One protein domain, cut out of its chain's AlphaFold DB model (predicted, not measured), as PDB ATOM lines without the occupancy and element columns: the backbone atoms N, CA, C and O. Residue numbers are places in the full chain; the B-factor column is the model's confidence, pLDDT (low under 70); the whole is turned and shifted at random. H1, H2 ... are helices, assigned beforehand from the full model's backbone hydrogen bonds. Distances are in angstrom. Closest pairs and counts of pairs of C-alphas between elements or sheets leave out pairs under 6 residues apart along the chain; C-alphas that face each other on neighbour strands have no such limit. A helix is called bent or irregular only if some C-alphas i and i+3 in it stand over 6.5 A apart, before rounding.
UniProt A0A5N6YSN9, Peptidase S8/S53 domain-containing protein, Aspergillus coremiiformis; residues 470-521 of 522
ATOM      1  N   PHE A 470     -11.947 -12.691 -12.567       90.00
ATOM      2  CA  PHE A 470     -12.188 -14.127 -12.471       90.00
ATOM      3  C   PHE A 470     -13.604 -14.537 -12.910       90.00
ATOM      4  O   PHE A 470     -13.764 -15.351 -13.818       90.00
ATOM      5  N   PHE A 471     -14.649 -13.962 -12.314       88.19
ATOM      6  CA  PHE A 471     -16.035 -14.383 -12.554       88.19
ATOM      7  C   PHE A 471     -16.679 -13.728 -13.774       88.19
ATOM      8  O   PHE A 471     -17.599 -14.306 -14.345       88.19
ATOM      9  N   SER A 472     -16.195 -12.562 -14.209       83.06
ATOM     10  CA  SER A 472     -16.685 -11.923 -15.433       83.06
ATOM     11  C   SER A 472     -15.766 -12.232 -16.612       83.06
ATOM     12  O   SER A 472     -16.099 -13.049 -17.474       83.06
ATOM     13  N   VAL A 473     -14.560 -11.656 -16.621       83.19
ATOM     14  CA  VAL A 473     -13.677 -11.685 -17.802       83.19
ATOM     15  C   VAL A 473     -13.251 -13.110 -18.158       83.19
ATOM     16  O   VAL A 473     -13.374 -13.539 -19.308       83.19
ATOM     17  N   LYS A 474     -12.741 -13.872 -17.187       87.31
ATOM     18  CA  LYS A 474     -12.251 -15.233 -17.436       87.31
ATOM     19  C   LYS A 474     -13.383 -16.201 -17.777       87.31
ATOM     20  O   LYS A 474     -13.239 -16.952 -18.742       87.31
ATOM     21  N   PHE A 475     -14.510 -16.136 -17.070       88.12
ATOM     22  CA  PHE A 475     -15.700 -16.932 -17.386       88.12
ATOM     23  C   PHE A 475     -16.169 -16.719 -18.833       88.12
ATOM     24  O   PHE A 475     -16.290 -17.681 -19.595       88.12
ATOM     25  N   GLN A 476     -16.344 -15.462 -19.256       85.94
ATOM     26  CA  GLN A 476     -16.737 -15.125 -20.629       85.94
ATOM     27  C   GLN A 476     -15.713 -15.616 -21.657       85.94
ATOM     28  O   GLN A 476     -16.082 -16.199 -22.679       85.94
ATOM     29  N   ASN A 477     -14.419 -15.446 -21.382       84.50
ATOM     30  CA  ASN A 477     -13.358 -15.929 -22.264       84.50
ATOM     31  C   ASN A 477     -13.395 -17.452 -22.440       84.50
ATOM     32  O   ASN A 477     -13.251 -17.942 -23.562       84.50
ATOM     33  N   LEU A 478     -13.608 -18.209 -21.363       88.44
ATOM     34  CA  LEU A 478     -13.733 -19.665 -21.421       88.44
ATOM     35  C   LEU A 478     -15.000 -20.099 -22.171       88.44
ATOM     36  O   LEU A 478     -14.932 -21.000 -23.011       88.44
ATOM     37  N   LEU A 479     -16.127 -19.412 -21.966       86.06
ATOM     38  CA  LEU A 479     -17.350 -19.642 -22.741       86.06
ATOM     39  C   LEU A 479     -17.126 -19.404 -24.236       86.06
ATOM     40  O   LEU A 479     -17.540 -20.213 -25.066       86.06
ATOM     41  N   VAL A 480     -16.460 -18.319 -24.619       82.88
ATOM     42  CA  VAL A 480     -16.175 -18.039 -26.031       82.88
ATOM     43  C   VAL A 480     -15.204 -19.077 -26.606       82.88
ATOM     44  O   VAL A 480     -15.429 -19.564 -27.714       82.88
ATOM     45  N   LYS A 481     -14.175 -19.484 -25.849       83.12
ATOM     46  CA  LYS A 481     -13.200 -20.509 -26.266       83.12
ATOM     47  C   LYS A 481     -13.827 -21.883 -26.497       83.12
ATOM     48  O   LYS A 481     -13.478 -22.523 -27.481       83.12
ATOM     49  N   LYS A 482     -14.758 -22.320 -25.644       82.56
ATOM     50  CA  LYS A 482     -15.460 -23.610 -25.796       82.56
ATOM     51  C   LYS A 482     -16.537 -23.597 -26.890       82.56
ATOM     52  O   LYS A 482     -17.287 -24.557 -27.022       82.56
ATOM     53  N   GLY A 483     -16.703 -22.495 -27.623       73.00
ATOM     54  CA  GLY A 483     -17.608 -22.426 -28.768       73.00
ATOM     55  C   GLY A 483     -16.878 -22.571 -30.100       73.00
ATOM     56  O   GLY A 483     -15.760 -22.082 -30.260       73.00
ATOM     57  N   ASN A 484     -17.550 -23.184 -31.072       70.38
ATOM     58  CA  ASN A 484     -17.076 -23.270 -32.451       70.38
ATOM     59  C   ASN A 484     -17.361 -21.947 -33.174       70.38
ATOM     60  O   ASN A 484     -18.353 -21.824 -33.883       70.38
ATOM     61  N   TRP A 485     -16.508 -20.950 -32.942       73.06
ATOM     62  CA  TRP A 485     -16.644 -19.608 -33.510       73.06
ATOM     63  C   TRP A 485     -15.387 -19.212 -34.287       73.06
ATOM     64  O   TRP A 485     -14.260 -19.492 -33.861       73.06
ATOM     65  N   THR A 486     -15.566 -18.482 -35.380       69.38
ATOM     66  CA  THR A 486     -14.486 -17.758 -36.062       69.38
ATOM     67  C   THR A 486     -13.966 -16.597 -35.197       69.38
ATOM     68  O   THR A 486     -14.616 -16.164 -34.248       69.38
ATOM     69  N   GLN A 487     -12.783 -16.057 -35.508       59.16
ATOM     70  CA  GLN A 487     -12.186 -14.921 -34.777       59.16
ATOM     71  C   GLN A 487     -13.122 -13.695 -34.690       59.16
ATOM     72  O   GLN A 487     -13.256 -13.099 -33.621       59.16
ATOM     73  N   ALA A 488     -13.824 -13.359 -35.777       56.34
ATOM     74  CA  ALA A 488     -14.771 -12.240 -35.811       56.34
ATOM     75  C   ALA A 488     -16.013 -12.498 -34.935       56.34
ATOM     76  O   ALA A 488     -16.453 -11.621 -34.190       56.34
ATOM     77  N   GLU A 489     -16.536 -13.728 -34.951       61.75
ATOM     78  CA  GLU A 489     -17.674 -14.134 -34.117       61.75
ATOM     79  C   GLU A 489     -17.316 -14.173 -32.629       61.75
ATOM     80  O   GLU A 489     -18.140 -13.806 -31.791       61.75
ATOM     81  N   LYS A 490     -16.075 -14.545 -32.280       57.12
ATOM     82  CA  LYS A 490     -15.583 -14.499 -30.892       57.12
ATOM     83  C   LYS A 490     -15.631 -13.081 -30.324       57.12
ATOM     84  O   LYS A 490     -16.071 -12.905 -29.191       57.12
ATOM     85  N   HIS A 491     -15.234 -12.076 -31.108       58.75
ATOM     86  CA  HIS A 491     -15.267 -10.676 -30.676       58.75
ATOM     87  C   HIS A 491     -16.704 -10.168 -30.473       58.75
ATOM     88  O   HIS A 491     -17.006  -9.559 -29.446       58.75
ATOM     89  N   ALA A 492     -17.610 -10.481 -31.405       52.94
ATOM     90  CA  ALA A 492     -19.025 -10.126 -31.293       52.94
ATOM     91  C   ALA A 492     -19.716 -10.831 -30.108       52.94
ATOM     92  O   ALA A 492     -20.505 -10.219 -29.383       52.94
ATOM     93  N   LYS A 493     -19.390 -12.107 -29.858       61.25
ATOM     94  CA  LYS A 493     -19.906 -12.865 -28.708       61.25
ATOM     95  C   LYS A 493     -19.382 -12.336 -27.380       61.25
ATOM     96  O   LYS A 493     -20.165 -12.204 -26.446       61.25
ATOM     97  N   TYR A 494     -18.108 -11.968 -27.297       56.84
ATOM     98  CA  TYR A 494     -17.540 -11.377 -26.085       56.84
ATOM     99  C   TYR A 494     -18.247 -10.068 -25.688       56.84
ATOM    100  O   TYR A 494     -18.548  -9.867 -24.519       56.84
ATOM    101  N   GLN A 495     -18.586  -9.204 -26.652       56.00
ATOM    102  CA  GLN A 495     -19.286  -7.940 -26.372       56.00
ATOM    103  C   GLN A 495     -20.775  -8.098 -26.024       56.00
ATOM    104  O   GLN A 495     -21.355  -7.187 -25.437       56.00
ATOM    105  N   SER A 496     -21.399  -9.215 -26.404       57.31
ATOM    106  CA  SER A 496     -22.838  -9.455 -26.213       57.31
ATOM    107  C   SER A 496     -23.163 -10.405 -25.062       57.31
ATOM    108  O   SER A 496     -24.313 -10.457 -24.634       57.31
ATOM    109  N   THR A 497     -22.187 -11.163 -24.557       60.31
ATOM    110  CA  THR A 497     -22.425 -12.131 -23.478       60.31
ATOM    111  C   THR A 497     -22.518 -11.404 -22.142       60.31
ATOM    112  O   THR A 497     -21.520 -10.908 -21.628       60.31
ATOM    113  N   VAL A 498     -23.711 -11.377 -21.558       76.00
ATOM    114  CA  VAL A 498     -23.939 -10.912 -20.187       76.00
ATOM    115  C   VAL A 498     -23.958 -12.140 -19.275       76.00
ATOM    116  O   VAL A 498     -24.638 -13.119 -19.580       76.00
ATOM    117  N   VAL A 499     -23.197 -12.124 -18.173       80.44
ATOM    118  CA  VAL A 499     -22.996 -13.318 -17.327       80.44
ATOM    119  C   VAL A 499     -24.331 -13.856 -16.810       80.44
ATOM    120  O   VAL A 499     -24.632 -15.024 -17.048       80.44
ATOM    121  N   LYS A 500     -25.167 -13.001 -16.209       80.44
ATOM    122  CA  LYS A 500     -26.487 -13.381 -15.661       80.44
ATOM    123  C   LYS A 500     -27.435 -14.041 -16.670       80.44
ATOM    124  O   LYS A 500     -28.234 -14.890 -16.286       80.44
ATOM    125  N   ASP A 501     -27.320 -13.679 -17.948       83.38
ATOM    126  CA  ASP A 501     -28.201 -14.150 -19.024       83.38
ATOM    127  C   ASP A 501     -27.648 -15.418 -19.704       83.38
ATOM    128  O   ASP A 501     -28.221 -15.935 -20.665       83.38
ATOM    129  N   THR A 502     -26.516 -15.938 -19.218       86.50
ATOM    130  CA  THR A 502     -25.924 -17.175 -19.728       86.50
ATOM    131  C   THR A 502     -26.819 -18.366 -19.375       86.50
ATOM    132  O   THR A 502     -27.194 -18.571 -18.218       86.50
ATOM    133  N   ALA A 503     -27.146 -19.182 -20.380       88.56
ATOM    134  CA  ALA A 503     -27.934 -20.395 -20.193       88.56
ATOM    135  C   ALA A 503     -27.168 -21.447 -19.372       88.56
ATOM    136  O   ALA A 503     -25.947 -21.589 -19.489       88.56
ATOM    137  N   TRP A 504     -27.895 -22.222 -18.565       92.75
ATOM    138  CA  TRP A 504     -27.346 -23.391 -17.884       92.75
ATOM    139  C   TRP A 504     -27.360 -24.603 -18.826       92.75
ATOM    140  O   TRP A 504     -28.372 -25.285 -18.965       92.75
ATOM    141  N   ASP A 505     -26.236 -24.864 -19.490       92.31
ATOM    142  CA  ASP A 505     -26.070 -25.918 -20.493       92.31
ATOM    143  C   ASP A 505     -24.744 -26.681 -20.255       92.31
ATOM    144  O   ASP A 505     -23.938 -26.264 -19.417       92.31
ATOM    145  N   PRO A 506     -24.476 -27.808 -20.947       93.12
ATOM    146  CA  PRO A 506     -23.248 -28.581 -20.726       93.12
ATOM    147  C   PRO A 506     -21.958 -27.768 -20.901       93.12
ATOM    148  O   PRO A 506     -20.931 -28.066 -20.289       93.12
ATOM    149  N   LYS A 507     -21.995 -26.715 -21.723       92.62
ATOM    150  CA  LYS A 507     -20.844 -25.860 -21.980       92.62
ATOM    151  C   LYS A 507     -20.601 -24.908 -20.811       92.62
ATOM    152  O   LYS A 507     -19.461 -24.827 -20.352       92.62
ATOM    153  N   SER A 508     -21.622 -24.209 -20.319       93.56
ATOM    154  CA  SER A 508     -21.480 -23.318 -19.159       93.56
ATOM    155  C   SER A 508     -21.182 -24.090 -17.871       93.56
ATOM    156  O   SER A 508     -20.344 -23.643 -17.088       93.56
ATOM    157  N   GLN A 509     -21.730 -25.299 -17.716       94.56
ATOM    158  CA  GLN A 509     -21.345 -26.245 -16.659       94.56
ATOM    159  C   GLN A 509     -19.858 -26.610 -16.734       94.56
ATOM    160  O   GLN A 509     -19.138 -26.512 -15.742       94.56
ATOM    161  N   GLY A 510     -19.366 -26.963 -17.926       94.19
ATOM    162  CA  GLY A 510     -17.954 -27.278 -18.134       94.19
ATOM    163  C   GLY A 510     -17.015 -26.088 -17.915       94.19
ATOM    164  O   GLY A 510     -15.848 -26.292 -17.590       94.19
ATOM    165  N   VAL A 511     -17.471 -24.846 -18.111       95.19
ATOM    166  CA  VAL A 511     -16.695 -23.642 -17.758       95.19
ATOM    167  C   VAL A 511     -16.693 -23.413 -16.248       95.19
ATOM    168  O   VAL A 511     -15.635 -23.143 -15.687       95.19
ATOM    169  N   LEU A 512     -17.843 -23.553 -15.582       95.06
ATOM    170  CA  LEU A 512     -17.915 -23.454 -14.124       95.06
ATOM    171  C   LEU A 512     -16.999 -24.489 -13.456       95.06
ATOM    172  O   LEU A 512     -16.266 -24.141 -12.536       95.06
ATOM    173  N   ALA A 513     -16.990 -25.731 -13.951       94.38
ATOM    174  CA  ALA A 513     -16.133 -26.796 -13.433       94.38
ATOM    175  C   ALA A 513     -14.646 -26.442 -13.541       94.38
ATOM    176  O   ALA A 513     -13.891 -26.648 -12.599       94.38
ATOM    177  N   GLU A 514     -14.237 -25.861 -14.668       94.88
ATOM    178  CA  GLU A 514     -12.863 -25.409 -14.890       94.88
ATOM    179  C   GLU A 514     -12.467 -24.285 -13.923       94.88
ATOM    180  O   GLU A 514     -11.407 -24.360 -13.308       94.88
ATOM    181  N   LEU A 515     -13.346 -23.297 -13.713       94.81
ATOM    182  CA  LEU A 515     -13.106 -22.234 -12.733       94.81
ATOM    183  C   LEU A 515     -12.982 -22.778 -11.306       94.81
ATOM    184  O   LEU A 515     -12.074 -22.387 -10.579       94.81
ATOM    185  N   LEU A 516     -13.879 -23.675 -10.888       93.81
ATOM    186  CA  LEU A 516     -13.832 -24.233  -9.536       93.81
ATOM    187  C   LEU A 516     -12.634 -25.163  -9.333       93.81
ATOM    188  O   LEU A 516     -12.046 -25.134  -8.256       93.81
ATOM    189  N   ASN A 517     -12.240 -25.944 -10.342       92.69
ATOM    190  CA  ASN A 517     -11.042 -26.784 -10.278       92.69
ATOM    191  C   ASN A 517      -9.777 -25.944 -10.084       92.69
ATOM    192  O   ASN A 517      -8.955 -26.278  -9.236       92.69
ATOM    193  N   GLU A 518      -9.671 -24.808 -10.774       93.19
ATOM    194  CA  GLU A 518      -8.556 -23.883 -10.577       93.19
ATOM    195  C   GLU A 518      -8.491 -23.354  -9.139       93.19
ATOM    196  O   GLU A 518      -7.419 -23.325  -8.536       93.19
ATOM    197  N   LEU A 519      -9.637 -23.007  -8.544       92.69
ATOM    198  CA  LEU A 519      -9.703 -22.592  -7.137       92.69
ATOM    199  C   LEU A 519      -9.402 -23.733  -6.158       92.69
ATOM    200  O   LEU A 519      -8.960 -23.480  -5.037       92.69
ATOM    201  N   GLN A 520      -9.626 -24.977  -6.577       90.69
ATOM    202  CA  GLN A 520      -9.246 -26.180  -5.838       90.69
ATOM    203  C   GLN A 520      -7.769 -26.560  -6.027       90.69
ATOM    204  O   GLN A 520      -7.293 -27.461  -5.339       90.69
ATOM    205  N   GLY A 521      -7.048 -25.892  -6.935       85.75
ATOM    206  CA  GLY A 521      -5.668 -26.224  -7.292       85.75
ATOM    207  C   GLY A 521      -5.527 -27.523  -8.092       85.75
ATOM    208  O   GLY A 521      -4.501 -28.190  -7.963       85.75
TER     209      GLY A 521
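This is residues 470 to 521 of the 522 residues of the protein "Peptidase S8/S53 domain-containing protein" of Aspergillus coremiiformis (UniProt A0A5N6YSN9). Three helices make a zigzag with H1 in the middle: H2 folds back on residues 476 to 481 of H1 as a hairpin, and H3 crosses H1 steeply at residues 475 to 479, apart from H2. The free end of H3 sticks out at one end of the long axis, with residues 516 to 521 standing free, and the link of residues 497 to 505 joins H2 to H3. The printed part has 52 residues with three named helices, in the order H1, H2, H3, and no named strand; its class is all helix. It is compact, with a radius of gyration of the C-alphas of 11.0 A, yet elongated, spanning 33 by 20 by 20 A.

H1 is residues 470 to 481, 15.2 A long from first to last C-alpha, beginning at C-alpha 470 (-12.188, -14.127, -12.471). H1 is neither bent nor irregular, but only just: C-alphas 471 and 474 are 6.2 A apart. H2 is residues 487 to 496, 14.7 A long, beginning at C-alpha 487 (-12.186, -14.921, -34.777). H3, the longest helix, is residues 506 to 520, 20.6 A long, ending at C-alpha 520 (-9.246, -26.180, -5.838).

H1 touches H2 with its residues 476 to 481 alone; the closest C-alphas, of Val 480 and Lys 490, are 6.0 A apart. They form a helical hairpin and run opposite ways at a tilt of 37 degrees, only just steep. H1 touches H3 with its residues 475 to 479 alone; the closest C-alphas, of Leu 478 and Val 511, are 6.2 A apart. They run opposite ways at a steep tilt of 46 degrees. H2 and H3 are apart. In H2 and H3 every O i to N i+4 pair is within hydrogen-bond range; in H1, 6 of 8 are.

The C-alphas farthest apart, of Ala 488 and Gln 520, are 33.5 A apart. The printed part has no cut. The link from H1 to H2 is tight and that from H2 to H3 short. The mean pLDDT of the printed part is 80.9; residues 486 to 497, which include H2, are under 70.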